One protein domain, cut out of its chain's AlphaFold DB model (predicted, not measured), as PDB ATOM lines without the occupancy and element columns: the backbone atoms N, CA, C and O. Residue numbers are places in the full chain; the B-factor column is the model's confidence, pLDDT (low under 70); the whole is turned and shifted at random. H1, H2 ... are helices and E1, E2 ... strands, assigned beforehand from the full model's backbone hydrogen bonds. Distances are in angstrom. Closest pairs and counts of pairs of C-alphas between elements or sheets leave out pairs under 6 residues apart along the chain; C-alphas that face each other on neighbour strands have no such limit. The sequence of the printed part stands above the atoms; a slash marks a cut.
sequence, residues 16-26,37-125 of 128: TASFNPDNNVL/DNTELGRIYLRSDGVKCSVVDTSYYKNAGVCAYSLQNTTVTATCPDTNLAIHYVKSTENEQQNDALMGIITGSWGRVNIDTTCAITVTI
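This is residues 16 to 26 and 37 to 125 of the 128 residues of an uncharacterized protein of Salmonella enterica subsp. salamae (UniProt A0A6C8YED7). A curled four-stranded sheet, E1 E2 E5 E4, and a small sheet, E3 E6, make a sandwich, with helices H1 and H2 packed at one end. The loop of residues 49 to 63 lies at that end; residues 111 to 119 lie at the other. The printed part has 100 residues, in the order E1, E2, H1, E3, E4, H2, E5, E6; both sheets are antiparallel and the class is mixed. It is a rod of 52 by 22 by 19 A, only just compact, close to loose, with a radius of gyration of the C-alphas of 14.8 A.

The larger, strongly twisted sheet runs E1, residues 16 to 18, E2, residues 37 to 48, E5, residues 102 to 110, and E4, residues 85 to 91. E2 pairs staggered: with E5 over residues 39 to 45, N 41 to O 106 being 2.8 A, and with E1 over residues 45 to 47, N 45 to O 18 being 2.8 A. Between E5 and E4, N 107 and O 88 are 2.9 A apart. E3, residues 75 to 79, and E6, residues 120 to 124, pair with N 77 to O 122 at 2.9 A. The sheets form a sandwich, two sheets face to face, with strands at 26 degrees; the closest C-alphas of E3 and E4, Ala 78 and His 88, are 6.5 A apart. H1, residues 64 to 73, and H2, residues 94 to 100, touch, closest at C-alphas Leu 71 and Gln 97, 6.4 A, at a steep tilt of 53 degrees, opposite ways. In both, every O i to N i+4 pair is within hydrogen-bond range. H2 is on the larger sheet, over E5, at a height of 7.7 A.

E2 is 32.9 A long, E5 24.8 A, E4 19.5 A and H1 14.2 A. E1 begins at C-alpha 16 (20.300, 57.572, 27.056) and E6 ends at C-alpha 124 (25.286, 50.836, 32.010).

The C-alphas of Ser 59 and Arg 112, the two farthest apart, are 52.0 A apart. Residues 27 to 36 are not printed; C-alphas 26 and 37 are 24.5 A apart across the cut. The link E2 to H1 is long; residues 57 to 63 have pLDDT under 70.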
ATOM      1  N   THR A  16      21.357  58.591  27.084       90.62
ATOM      2  CA  THR A  16      20.300  57.572  27.056       90.62
ATOM      3  C   THR A  16      20.580  56.542  25.973       90.62
ATOM      4  O   THR A  16      20.962  56.889  24.858       90.62
ATOM      5  N   ALA A  17      20.361  55.268  26.288       93.31
ATOM      6  CA  ALA A  17      20.397  54.186  25.313       93.31
ATOM      7  C   ALA A  17      19.016  54.003  24.669       93.31
ATOM      8  O   ALA A  17      18.000  54.069  25.356       93.31
ATOM      9  N   SER A  18      18.978  53.761  23.361       94.62
ATOM     10  CA  SER A  18      17.738  53.619  22.593       94.62
ATOM     11  C   SER A  18      17.848  52.506  21.557       94.62
ATOM     12  O   SER A  18      18.908  52.301  20.974       94.62
ATOM     13  N   PHE A  19      16.736  51.837  21.254       95.44
ATOM     14  CA  PHE A  19      16.626  50.910  20.123       95.44
ATOM     15  C   PHE A  19      16.466  51.610  18.764       95.44
ATOM     16  O   PHE A  19      16.298  50.957  17.734       95.44
ATOM     17  N   ASN A  20      16.490  52.944  18.742       92.81
ATOM     18  CA  ASN A  20      16.365  53.749  17.536       92.81
ATOM     19  C   ASN A  20      17.388  54.904  17.543       92.81
ATOM     20  O   ASN A  20      17.559  55.555  18.579       92.81
ATOM     21  N   PRO A  21      18.050  55.189  16.407       88.62
ATOM     22  CA  PRO A  21      19.066  56.239  16.341       88.62
ATOM     23  C   PRO A  21      18.477  57.651  16.417       88.62
ATOM     24  O   PRO A  21      19.160  58.568  16.869       88.62
ATOM     25  N   ASP A  22      17.211  57.832  16.036       88.31
ATOM     26  CA  ASP A  22      16.593  59.146  15.829       88.31
ATOM     27  C   ASP A  22      15.618  59.520  16.947       88.31
ATOM     28  O   ASP A  22      15.504  60.694  17.301       88.31
ATOM     29  N   ASN A  23      15.005  58.529  17.595       88.12
ATOM     30  CA  ASN A  23      14.021  58.703  18.660       88.12
ATOM     31  C   ASN A  23      14.417  57.959  19.940       88.12
ATOM     32  O   ASN A  23      15.199  57.012  19.907       88.12
ATOM     33  N   ASN A  24      13.844  58.363  21.077       88.56
ATOM     34  CA  ASN A  24      14.003  57.633  22.333       88.56
ATOM     35  C   ASN A  24      13.027  56.446  22.383       88.56
ATOM     36  O   ASN A  24      11.848  56.615  22.693       88.56
ATOM     37  N   VAL A  25      13.513  55.255  22.036       93.19
ATOM     38  CA  VAL A  25      12.733  54.015  21.983       93.19
ATOM     39  C   VAL A  25      13.347  53.021  22.960       93.19
ATOM     40  O   VAL A  25      14.414  52.473  22.709       93.19
ATOM     41  N   LEU A  26      12.660  52.779  24.077       92.62
ATOM     42  CA  LEU A  26      13.146  51.910  25.159       92.62
ATOM     43  C   LEU A  26      12.619  50.471  25.073       92.62
ATOM     44  O   LEU A  26      13.053  49.608  25.830       92.62
ATOM     45  N   ASP A  37      19.750  31.548  14.123       96.25
ATOM     46  CA  ASP A  37      21.154  31.391  14.511       96.25
ATOM     47  C   ASP A  37      21.839  32.754  14.408       96.25
ATOM     48  O   ASP A  37      21.860  33.350  13.328       96.25
ATOM     49  N   ASN A  38      22.306  33.284  15.545       95.44
ATOM     50  CA  ASN A  38      22.938  34.601  15.674       95.44
ATOM     51  C   ASN A  38      22.169  35.713  14.945       95.44
ATOM     52  O   ASN A  38      22.737  36.641  14.368       95.44
ATOM     53  N   THR A  39      20.844  35.608  14.947       96.50
ATOM     54  CA  THR A  39      19.967  36.473  14.169       96.50
ATOM     55  C   THR A  39      19.816  37.812  14.871       96.50
ATOM     56  O   THR A  39      19.535  37.853  16.066       96.50
ATOM     57  N   GLU A  40      19.971  38.911  14.133       97.00
ATOM     58  CA  GLU A  40      19.765  40.259  14.663       97.00
ATOM     59  C   GLU A  40      18.315  40.440  15.151       97.00
ATOM     60  O   GLU A  40      17.347  40.261  14.397       97.00
ATOM     61  N   LEU A  41      18.189  40.812  16.426       96.38
ATOM     62  CA  LEU A  41      16.932  41.133  17.096       96.38
ATOM     63  C   LEU A  41      16.763  42.642  17.272       96.38
ATOM     64  O   LEU A  41      15.643  43.134  17.184       96.38
ATOM     65  N   GLY A  42      17.852  43.382  17.484       96.19
ATOM     66  CA  GLY A  42      17.799  44.830  17.648       96.19
ATOM     67  C   GLY A  42      19.172  45.477  17.724       96.19
ATOM     68  O   GLY A  42      20.187  44.807  17.888       96.19
ATOM     69  N   ARG A  43      19.194  46.804  17.632       97.19
ATOM     70  CA  ARG A  43      20.398  47.639  17.699       97.19
ATOM     71  C   ARG A  43      20.256  48.634  18.832       97.19
ATOM     72  O   ARG A  43      19.151  49.108  19.064       97.19
ATOM     73  N   ILE A  44      21.344  48.942  19.523       96.56
ATOM     74  CA  ILE A  44      21.350  49.874  20.650       96.56
ATOM     75  C   ILE A  44      22.203  51.077  20.272       96.56
ATOM     76  O   ILE A  44      23.363  50.924  19.897       96.56
ATOM     77  N   TYR A  45      21.632  52.266  20.401       95.12
ATOM     78  CA  TYR A  45      22.246  53.541  20.064       95.12
ATOM     79  C   TYR A  45      22.404  54.405  21.305       95.12
ATOM     80  O   TYR A  45      21.513  54.435  22.157       95.12
ATOM     81  N   LEU A  46      23.505  55.151  21.372       93.00
ATOM     82  CA  LEU A  46      23.694  56.180  22.381       93.00
ATOM     83  C   LEU A  46      23.077  57.497  21.903       93.00
ATOM     84  O   LEU A  46      23.232  57.917  20.754       93.00
ATOM     85  N   ARG A  47      22.389  58.168  22.816       90.00
ATOM     86  CA  ARG A  47      21.810  59.493  22.627       90.00
ATOM     87  C   ARG A  47      22.282  60.409  23.735       90.00
ATOM     88  O   ARG A  47      22.509  59.950  24.847       90.00
ATOM     89  N   SER A  48      22.357  61.693  23.430       86.69
ATOM     90  CA  SER A  48      22.691  62.747  24.380       86.69
ATOM     91  C   SER A  48      21.702  63.879  24.207       86.69
ATOM     92  O   SER A  48      21.469  64.311  23.082       86.69
ATOM     93  N   ASP A  49      21.077  64.316  25.294       82.12
ATOM     94  CA  ASP A  49      20.088  65.403  25.300       82.12
ATOM     95  C   ASP A  49      18.984  65.233  24.244       82.12
ATOM     96  O   ASP A  49      18.502  66.177  23.622       82.12
ATOM     97  N   GLY A  50      18.580  63.980  24.022       79.12
ATOM     98  CA  GLY A  50      17.516  63.650  23.084       79.12
ATOM     99  C   GLY A  50      17.909  63.733  21.608       79.12
ATOM    100  O   GLY A  50      17.015  63.591  20.780       79.12
ATOM    101  N   VAL A  51      19.190  63.872  21.261       83.19
ATOM    102  CA  VAL A  51      19.705  63.736  19.886       83.19
ATOM    103  C   VAL A  51      20.672  62.557  19.765       83.19
ATOM    104  O   VAL A  51      21.159  62.031  20.770       83.19
ATOM    105  N   LYS A  52      20.928  62.101  18.531       83.00
ATOM    106  CA  LYS A  52      21.951  61.082  18.245       83.00
ATOM    107  C   LYS A  52      23.292  61.559  18.814       83.00
ATOM    108  O   LYS A  52      23.672  62.705  18.571       83.00
ATOM    109  N   CYS A  53      23.991  60.710  19.573       85.56
ATOM    110  CA  CYS A  53      25.338  61.059  20.027       85.56
ATOM    111  C   CYS A  53      26.233  61.295  18.807       85.56
ATOM    112  O   CYS A  53      26.184  60.539  17.842       85.56
ATOM    113  N   SER A  54      27.067  62.321  18.852       80.25
ATOM    114  CA  SER A  54      28.112  62.527  17.854       80.25
ATOM    115  C   SER A  54      29.445  62.431  18.561       80.25
ATOM    116  O   SER A  54      29.591  62.977  19.645       80.25
ATOM    117  N   VAL A  55      30.412  61.757  17.951       75.25
ATOM    118  CA  VAL A  55      31.814  61.755  18.406       75.25
ATOM    119  C   VAL A  55      32.644  62.844  17.724       75.25
ATOM    120  O   VAL A  55      33.831  62.988  18.003       75.25
ATOM    121  N   VAL A  56      32.046  63.575  16.777       71.69
ATOM    122  CA  VAL A  56      32.709  64.653  16.047       71.69
ATOM    123  C   VAL A  56      32.343  65.966  16.712       71.69
ATOM    124  O   VAL A  56      31.173  66.360  16.711       71.69
ATOM    125  N   ASP A  57      33.358  66.636  17.253       58.94
ATOM    126  CA  ASP A  57      33.219  67.967  17.828       58.94
ATOM    127  C   ASP A  57      32.953  68.973  16.704       58.94
ATOM    128  O   ASP A  57      33.771  69.200  15.809       58.94
ATOM    129  N   THR A  58      31.755  69.543  16.718       60.22
ATOM    130  CA  THR A  58      31.376  70.665  15.859       60.22
ATOM    131  C   THR A  58      30.608  71.658  16.719       60.22
ATOM    132  O   THR A  58      30.090  71.300  17.773       60.22
ATOM    133  N   SER A  59      30.424  72.893  16.249       55.16
ATOM    134  CA  SER A  59      29.612  73.895  16.960       55.16
ATOM    135  C   SER A  59      28.184  73.428  17.301       55.16
ATOM    136  O   SER A  59      27.545  74.016  18.175       55.16
ATOM    137  N   TYR A  60      27.699  72.375  16.633       54.09
ATOM    138  CA  TYR A  60      26.406  71.734  16.847       54.09
ATOM    139  C   TYR A  60      26.444  70.562  17.854       54.09
ATOM    140  O   TYR A  60      25.446  70.314  18.524       54.09
ATOM    141  N   TYR A  61      27.583  69.880  18.014       60.12
ATOM    142  CA  TYR A  61      27.753  68.699  18.871       60.12
ATOM    143  C   TYR A  61      28.783  68.975  19.972       60.12
ATOM    144  O   TYR A  61      29.962  68.665  19.831       60.12
ATOM    145  N   LYS A  62      28.330  69.579  21.075       61.19
ATOM    146  CA  LYS A  62      29.192  70.000  22.201       61.19
ATOM    147  C   LYS A  62      29.685  68.850  23.094       61.19
ATOM    148  O   LYS A  62      30.508  69.072  23.972       61.19
ATOM    149  N   ASN A  63      29.179  67.649  22.854       68.12
ATOM    150  CA  ASN A  63      29.262  66.461  23.698       68.12
ATOM    151  C   ASN A  63      30.171  65.363  23.118       68.12
ATOM    152  O   ASN A  63      30.116  64.208  23.540       68.12
ATOM    153  N   ALA A  64      31.004  65.698  22.128       75.06
ATOM    154  CA  ALA A  64      31.803  64.725  21.387       75.06
ATOM    155  C   ALA A  64      32.707  63.855  22.274       75.06
ATOM    156  O   ALA A  64      32.770  62.638  22.082       75.06
ATOM    157  N   GLY A  65      33.347  64.461  23.281       78.81
ATOM    158  CA  GLY A  65      34.190  63.743  24.241       78.81
ATOM    159  C   GLY A  65      33.400  62.738  25.082       78.81
ATOM    160  O   GLY A  65      33.754  61.561  25.128       78.81
ATOM    161  N   VAL A  66      32.282  63.177  25.664       82.25
ATOM    162  CA  VAL A  66      31.414  62.345  26.511       82.25
ATOM    163  C   VAL A  66      30.778  61.209  25.702       82.25
ATOM    164  O   VAL A  66      30.752  60.065  26.160       82.25
ATOM    165  N   CYS A  67      30.327  61.480  24.474       86.44
ATOM    166  CA  CYS A  67      29.811  60.464  23.557       86.44
ATOM    167  C   CYS A  67      30.870  59.413  23.212       86.44
ATOM    168  O   CYS A  67      30.594  58.217  23.310       86.44
ATOM    169  N   ALA A  68      32.077  59.840  22.828       85.12
ATOM    170  CA  ALA A  68      33.165  58.930  22.478       85.12
ATOM    171  C   ALA A  68      33.558  58.045  23.669       85.12
ATOM    172  O   ALA A  68      33.622  56.821  23.537       85.12
ATOM    173  N   TYR A  69      33.735  58.647  24.849       85.56
ATOM    174  CA  TYR A  69      34.037  57.919  26.078       85.56
ATOM    175  C   TYR A  69      32.936  56.909  26.428       85.56
ATOM    176  O   TYR A  69      33.212  55.731  26.671       85.56
ATOM    177  N   SER A  70      31.676  57.340  26.400       89.44
ATOM    178  CA  SER A  70      30.533  56.504  26.770       89.44
ATOM    179  C   SER A  70      30.336  55.336  25.808       89.44
ATOM    180  O   SER A  70      30.108  54.210  26.252       89.44
ATOM    181  N   LEU A  71      30.479  55.549  24.496       89.25
ATOM    182  CA  LEU A  71      30.389  54.482  23.490       89.25
ATOM    183  C   LEU A  71      31.450  53.396  23.705       89.25
ATOM    184  O   LEU A  71      31.170  52.203  23.546       89.25
ATOM    185  N   GLN A  72      32.657  53.788  24.110       86.38
ATOM    186  CA  GLN A  72      33.741  52.844  24.360       86.38
ATOM    187  C   GLN A  72      33.586  52.098  25.688       86.38
ATOM    188  O   GLN A  72      33.943  50.919  25.753       86.38
ATOM    189  N   ASN A  73      33.028  52.739  26.716       87.94
ATOM    190  CA  ASN A  73      33.037  52.219  28.086       87.94
ATOM    191  C   ASN A  73      31.677  51.712  28.589       87.94
ATOM    192  O   ASN A  73      31.588  51.184  29.697       87.94
ATOM    193  N   THR A  74      30.614  51.819  27.790       89.94
ATOM    194  CA  THR A  74      29.318  51.253  28.169       89.94
ATOM    195  C   THR A  74      29.370  49.730  28.203       89.94
ATOM    196  O   THR A  74      29.887  49.076  27.296       89.94
ATOM    197  N   THR A  75      28.758  49.166  29.241       92.25
ATOM    198  CA  THR A  75      28.489  47.733  29.337       92.25
ATOM    199  C   THR A  75      27.017  47.456  29.052       92.25
ATOM    200  O   THR A  75      26.136  48.117  29.605       92.25
ATOM    201  N   VAL A  76      26.741  46.460  28.210       94.50
ATOM    202  CA  VAL A  76      25.383  45.990  27.916       94.50
ATOM    203  C   VAL A  76      25.255  44.545  28.366       94.50
ATOM    204  O   VAL A  76      26.089  43.704  28.035       94.50
ATOM    205  N   THR A  77      24.191  44.256  29.106       93.94
ATOM    206  CA  THR A  77      23.805  42.893  29.473       93.94
ATOM    207  C   THR A  77      22.391  42.624  28.990       93.94
ATOM    208  O   THR A  77      21.555  43.525  28.923       93.94
ATOM    209  N   ALA A  78      22.145  41.382  28.598       92.81
ATOM    210  CA  ALA A  78      20.942  40.991  27.896       92.81
ATOM    211  C   ALA A  78      20.498  39.633  28.455       92.81
ATOM    212  O   ALA A  78      21.252  38.665  28.383       92.81
ATOM    213  N   THR A  79      19.313  39.568  29.062       92.88
ATOM    214  CA  THR A  79      18.805  38.357  29.729       92.88
ATOM    215  C   THR A  79      17.370  38.054  29.318       92.88
ATOM    216  O   THR A  79      16.499  38.913  29.453       92.88
ATOM    217  N   CYS A  80      17.111  36.830  28.856       94.06
ATOM    218  CA  CYS A  80      15.765  36.318  28.597       94.06
ATOM    219  C   CYS A  80      15.412  35.241  29.631       94.06
ATOM    220  O   CYS A  80      16.284  34.449  29.991       94.06
ATOM    221  N   PRO A  81      14.153  35.169  30.093       94.25
ATOM    222  CA  PRO A  81      13.712  34.103  30.985       94.25
ATOM    223  C   PRO A  81      13.468  32.774  30.250       94.25
ATOM    224  O   PRO A  81      13.503  31.721  30.881       94.25
ATOM    225  N   ASP A  82      13.213  32.803  28.938       94.44
ATOM    226  CA  ASP A  82      12.977  31.588  28.151       94.44
ATOM    227  C   ASP A  82      14.296  30.887  27.808       94.44
ATOM    228  O   ASP A  82      15.144  31.432  27.102       94.44
ATOM    229  N   THR A  83      14.457  29.650  28.277       93.50
ATOM    230  CA  THR A  83      15.666  28.844  28.059       93.50
ATOM    231  C   THR A  83      15.843  28.378  26.614       93.50
ATOM    232  O   THR A  83      16.918  27.900  26.260       93.50
ATOM    233  N   ASN A  84      14.807  28.477  25.777       95.12
ATOM    234  CA  ASN A  84      14.877  28.133  24.357       95.12
ATOM    235  C   ASN A  84      15.409  29.278  23.486       95.12
ATOM    236  O   ASN A  84      15.630  29.072  22.290       95.12
ATOM    237  N   LEU A  85      15.601  30.464  24.070       95.75
ATOM    238  CA  LEU A  85      16.165  31.632  23.413       95.75
ATOM    239  C   LEU A  85      17.496  31.999  24.072       95.75
ATOM    240  O   LEU A  85      17.537  32.523  25.185       95.75
ATOM    241  N   ALA A  86      18.593  31.777  23.355       95.62
ATOM    242  CA  ALA A  86      19.877  32.359  23.721       95.62
ATOM    243  C   ALA A  86      19.965  33.763  23.119       95.62
ATOM    244  O   ALA A  86      19.719  33.924  21.925       95.62
ATOM    245  N   ILE A  87      20.328  34.763  23.922       95.75
ATOM    246  CA  ILE A  87      20.602  36.120  23.439       95.75
ATOM    247  C   ILE A  87      22.008  36.558  23.794       95.75
ATOM    248  O   ILE A  87      22.538  36.233  24.858       95.75
ATOM    249  N   HIS A  88      22.593  37.337  22.895       95.12
ATOM    250  CA  HIS A  88      23.938  37.858  23.034       95.12
ATOM    251  C   HIS A  88      23.978  39.322  22.618       95.12
ATOM    252  O   HIS A  88      23.241  39.766  21.740       95.12
ATOM    253  N   TYR A  89      24.862  40.073  23.263       95.62
ATOM    254  CA  TYR A  89      25.215  41.415  22.836       95.62
ATOM    255  C   TYR A  89      26.551  41.364  22.101       95.62
ATOM    256  O   TYR A  89      27.536  40.835  22.617       95.62
ATOM    257  N   VAL A  90      26.574  41.937  20.904       95.38
ATOM    258  CA  VAL A  90      27.775  42.113  20.094       95.38
ATOM    259  C   VAL A  90      28.102  43.596  20.080       95.38
ATOM    260  O   VAL A  90      27.335  44.406  19.558       95.38
ATOM    261  N   LYS A  91      29.239  43.956  20.678       94.94
ATOM    262  CA  LYS A  91      29.722  45.338  20.684       94.94
ATOM    263  C   LYS A  91      30.051  45.776  19.261       94.94
ATOM    264  O   LYS A  91      30.678  45.026  18.515       94.94
ATOM    265  N   SER A  92      29.642  46.989  18.908       94.50
ATOM    266  CA  SER A  92      29.967  47.572  17.611       94.50
ATOM    267  C   SER A  92      31.446  47.888  17.470       94.50
ATOM    268  O   SER A  92      32.160  48.118  18.449       94.50
ATOM    269  N   THR A  93      31.890  47.924  16.220       92.75
ATOM    270  CA  THR A  93      33.222  48.408  15.868       92.75
ATOM    271  C   THR A  93      33.350  49.894  16.185       92.75
ATOM    272  O   THR A  93      32.362  50.628  16.229       92.75
ATOM    273  N   GLU A  94      34.585  50.364  16.353       87.94
ATOM    274  CA  GLU A  94      34.855  51.783  16.587       87.94
ATOM    275  C   GLU A  94      34.259  52.666  15.476       87.94
ATOM    276  O   GLU A  94      33.640  53.685  15.759       87.94
ATOM    277  N   ASN A  95      34.338  52.235  14.214       88.56
ATOM    278  CA  ASN A  95      33.788  52.992  13.090       88.56
ATOM    279  C   ASN A  95      32.251  53.122  13.141       88.56
ATOM    280  O   ASN A  95      31.707  54.184  12.845       88.56
ATOM    281  N   GLU A  96      31.534  52.065  13.526       89.94
ATOM    282  CA  GLU A  96      30.073  52.110  13.701       89.94
ATOM    283  C   GLU A  96      29.676  52.964  14.911       89.94
ATOM    284  O   GLU A  96      28.718  53.734  14.850       89.94
ATOM    285  N   GLN A  97      30.438  52.884  16.003       88.62
ATOM    286  CA  GLN A  97      30.239  53.748  17.165       88.62
ATOM    287  C   GLN A  97      30.386  55.223  16.777       88.62
ATOM    288  O   GLN A  97      29.533  56.039  17.122       88.62
ATOM    289  N   GLN A  98      31.429  55.560  16.019       84.25
ATOM    290  CA  GLN A  98      31.733  56.934  15.637       84.25
ATOM    291  C   GLN A  98      30.723  57.518  14.635       84.25
ATOM    292  O   GLN A  98      30.246  58.637  14.816       84.25
ATOM    293  N   ASN A  99      30.351  56.769  13.596       84.69
ATOM    294  CA  ASN A  99      29.453  57.283  12.554       84.69
ATOM    295  C   ASN A  99      27.974  57.196  12.949       84.69
ATOM    296  O   ASN A  99      27.166  58.074  12.618       84.69
ATOM    297  N   ASP A 100      27.614  56.133  13.670       87.62
ATOM    298  CA  ASP A 100      26.222  55.780  13.913       87.62
ATOM    299  C   ASP A 100      25.766  55.936  15.354       87.62
ATOM    300  O   ASP A 100      24.578  55.759  15.621       87.62
ATOM    301  N   ALA A 101      26.665  56.303  16.271       90.81
ATOM    302  CA  ALA A 101      26.413  56.209  17.709       90.81
ATOM    303  C   ALA A 101      25.934  54.805  18.114       90.81
ATOM    304  O   ALA A 101      25.231  54.643  19.115       90.81
ATOM    305  N   LEU A 102      26.259  53.792  17.305       94.38
ATOM    306  CA  LEU A 102      25.794  52.432  17.488       94.38
ATOM    307  C   LEU A 102      26.660  51.783  18.559       94.38
ATOM    308  O   LEU A 102      27.842  51.548  18.355       94.38
ATOM    309  N   MET A 103      26.068  51.488  19.708       94.12
ATOM    310  CA  MET A 103      26.751  50.821  20.811       94.12
ATOM    311  C   MET A 103      26.990  49.353  20.471       94.12
ATOM    312  O   MET A 103      28.049  48.803  20.774       94.12
ATOM    313  N   GLY A 104      25.999  48.703  19.868       95.56
ATOM    314  CA  GLY A 104      26.078  47.305  19.474       95.56
ATOM    315  C   GLY A 104      24.730  46.721  19.092       95.56
ATOM    316  O   GLY A 104      23.716  47.418  19.009       95.56
ATOM    317  N   ILE A 105      24.739  45.415  18.866       97.12
ATOM    318  CA  ILE A 105      23.620  44.657  18.322       97.12
ATOM    319  C   ILE A 105      23.240  43.562  19.317       97.12
ATOM    320  O   ILE A 105      24.106  42.904  19.892       97.12
ATOM    321  N   ILE A 106      21.941  43.365  19.521       97.31
ATOM    322  CA  ILE A 106      21.399  42.198  20.210       97.31
ATOM    323  C   ILE A 106      21.097  41.136  19.162       97.31
ATOM    324  O   ILE A 106      20.305  41.361  18.242       97.31
ATOM    325  N   THR A 107      21.721  39.977  19.314       97.25
ATOM    326  CA  THR A 107      21.467  38.793  18.497       97.25
ATOM    327  C   THR A 107      20.808  37.710  19.336       97.25
ATOM    328  O   THR A 107      20.914  37.702  20.565       97.25
ATOM    329  N   GLY A 108      20.111  36.788  18.676       96.31
ATOM    330  CA  GLY A 108      19.558  35.615  19.332       96.31
ATOM    331  C   GLY A 108      19.594  34.358  18.477       96.31
ATOM    332  O   GLY A 108      19.638  34.422  17.246       96.31
ATOM    333  N   SER A 109      19.551  33.219  19.159       96.69
ATOM    334  CA  SER A 109      19.516  31.883  18.571       96.69
ATOM    335  C   SER A 109      18.410  31.056  19.225       96.69
ATOM    336  O   SER A 109      18.271  31.057  20.450       96.69
ATOM    337  N   TRP A 110      17.623  30.352  18.410       96.62
ATOM    338  CA  TRP A 110      16.492  29.534  18.858       96.62
ATOM    339  C   TRP A 110      16.194  28.389  17.883       96.62
ATOM    340  O   TRP A 110      16.453  28.470  16.681       96.62
ATOM    341  N   GLY A 111      15.625  27.303  18.413       95.44
ATOM    342  CA  GLY A 111      15.234  26.117  17.647       95.44
ATOM    343  C   GLY A 111      13.842  26.209  17.008       95.44
ATOM    344  O   GLY A 111      13.238  27.270  16.906       95.44
ATOM    345  N   ARG A 112      13.288  25.062  16.587       91.69
ATOM    346  CA  ARG A 112      11.914  24.961  16.053       91.69
ATOM    347  C   ARG A 112      10.872  24.925  17.173       91.69
ATOM    348  O   ARG A 112      10.189  23.921  17.355       91.69
ATOM    349  N   VAL A 113      10.779  26.006  17.932       92.12
ATOM    350  CA  VAL A 113       9.810  26.167  19.017       92.12
ATOM    351  C   VAL A 113       9.189  27.555  18.955       92.12
ATOM    352  O   VAL A 113       9.826  28.505  18.504       92.12
ATOM    353  N   ASN A 114       7.937  27.663  19.393       91.06
ATOM    354  CA  ASN A 114       7.293  28.961  19.547       91.06
ATOM    355  C   ASN A 114       7.782  29.583  20.854       91.06
ATOM    356  O   ASN A 114       7.681  28.947  21.902       91.06
ATOM    357  N   ILE A 115       8.298  30.805  20.772       92.69
ATOM    358  CA  ILE A 115       8.827  31.553  21.910       92.69
ATOM    359  C   ILE A 115       8.048  32.857  21.987       92.69
ATOM    360  O   ILE A 115       8.073  33.653  21.049       92.69
ATOM    361  N   ASP A 116       7.358  33.056  23.104       94.69
ATOM    362  CA  ASP A 116       6.717  34.316  23.464       94.69
ATOM    363  C   ASP A 116       7.308  34.749  24.804       94.69
ATOM    364  O   ASP A 116       6.992  34.194  25.858       94.69
ATOM    365  N   THR A 117       8.286  35.649  24.745       94.44
ATOM    366  CA  THR A 117       9.090  36.019  25.907       94.44
ATOM    367  C   THR A 117       9.481  37.486  25.864       94.44
ATOM    368  O   THR A 117       9.622  38.088  24.802       94.44
ATOM    369  N   THR A 118       9.682  38.065  27.045       95.88
ATOM    370  CA  THR A 118      10.216  39.418  27.205       95.88
ATOM    371  C   THR A 118      11.608  39.324  27.802       95.88
ATOM    372  O   THR A 118      11.792  38.760  28.880       95.88
ATOM    373  N   CYS A 119      12.585  39.900  27.111       94.62
ATOM    374  CA  CYS A 119      13.967  39.942  27.567       94.62
ATOM    375  C   CYS A 119      14.290  41.312  28.162       94.62
ATOM    376  O   CYS A 119      13.872  42.345  27.638       94.62
ATOM    377  N   ALA A 120      15.055  41.323  29.248       95.12
ATOM    378  CA  ALA A 120      15.570  42.539  29.852       95.12
ATOM    379  C   ALA A 120      16.942  42.872  29.256       95.12
ATOM    380  O   ALA A 120      17.848  42.037  29.260       95.12
ATOM    381  N   ILE A 121      17.092  44.102  28.766       95.06
ATOM    382  CA  ILE A 121      18.368  44.654  28.308       95.06
ATOM    383  C   ILE A 121      18.767  45.754  29.286       95.06
ATOM    384  O   ILE A 121      18.047  46.737  29.443       95.06
ATOM    385  N   THR A 122      19.909  45.587  29.947       95.19
ATOM    386  CA  THR A 122      20.455  46.583  30.873       95.19
ATOM    387  C   THR A 122      21.679  47.225  30.248       95.19
ATOM    388  O   THR A 122      22.645  46.540  29.907       95.19
ATOM    389  N   VAL A 123      21.646  48.548  30.127       94.00
ATOM    390  CA  VAL A 123      22.730  49.350  29.562       94.00
ATOM    391  C   VAL A 123      23.301  50.237  30.661       94.00
ATOM    392  O   VAL A 123      22.588  51.063  31.223       94.00
ATOM    393  N   THR A 124      24.579  50.052  30.986       92.62
ATOM    394  CA  THR A 124      25.286  50.836  32.010       92.62
ATOM    395  C   THR A 124      26.198  51.842  31.331       92.62
ATOM    396  O   THR A 124      27.281  51.483  30.870       92.62
ATOM    397  N   ILE A 125      25.743  53.092  31.263       89.69
ATOM    398  CA  ILE A 125      26.484  54.198  30.658       89.69
ATOM    399  C   ILE A 125      27.308  54.877  31.763       89.69
ATOM    400  O   ILE A 125      26.713  55.370  32.726       89.69
TER     401      ILE A 125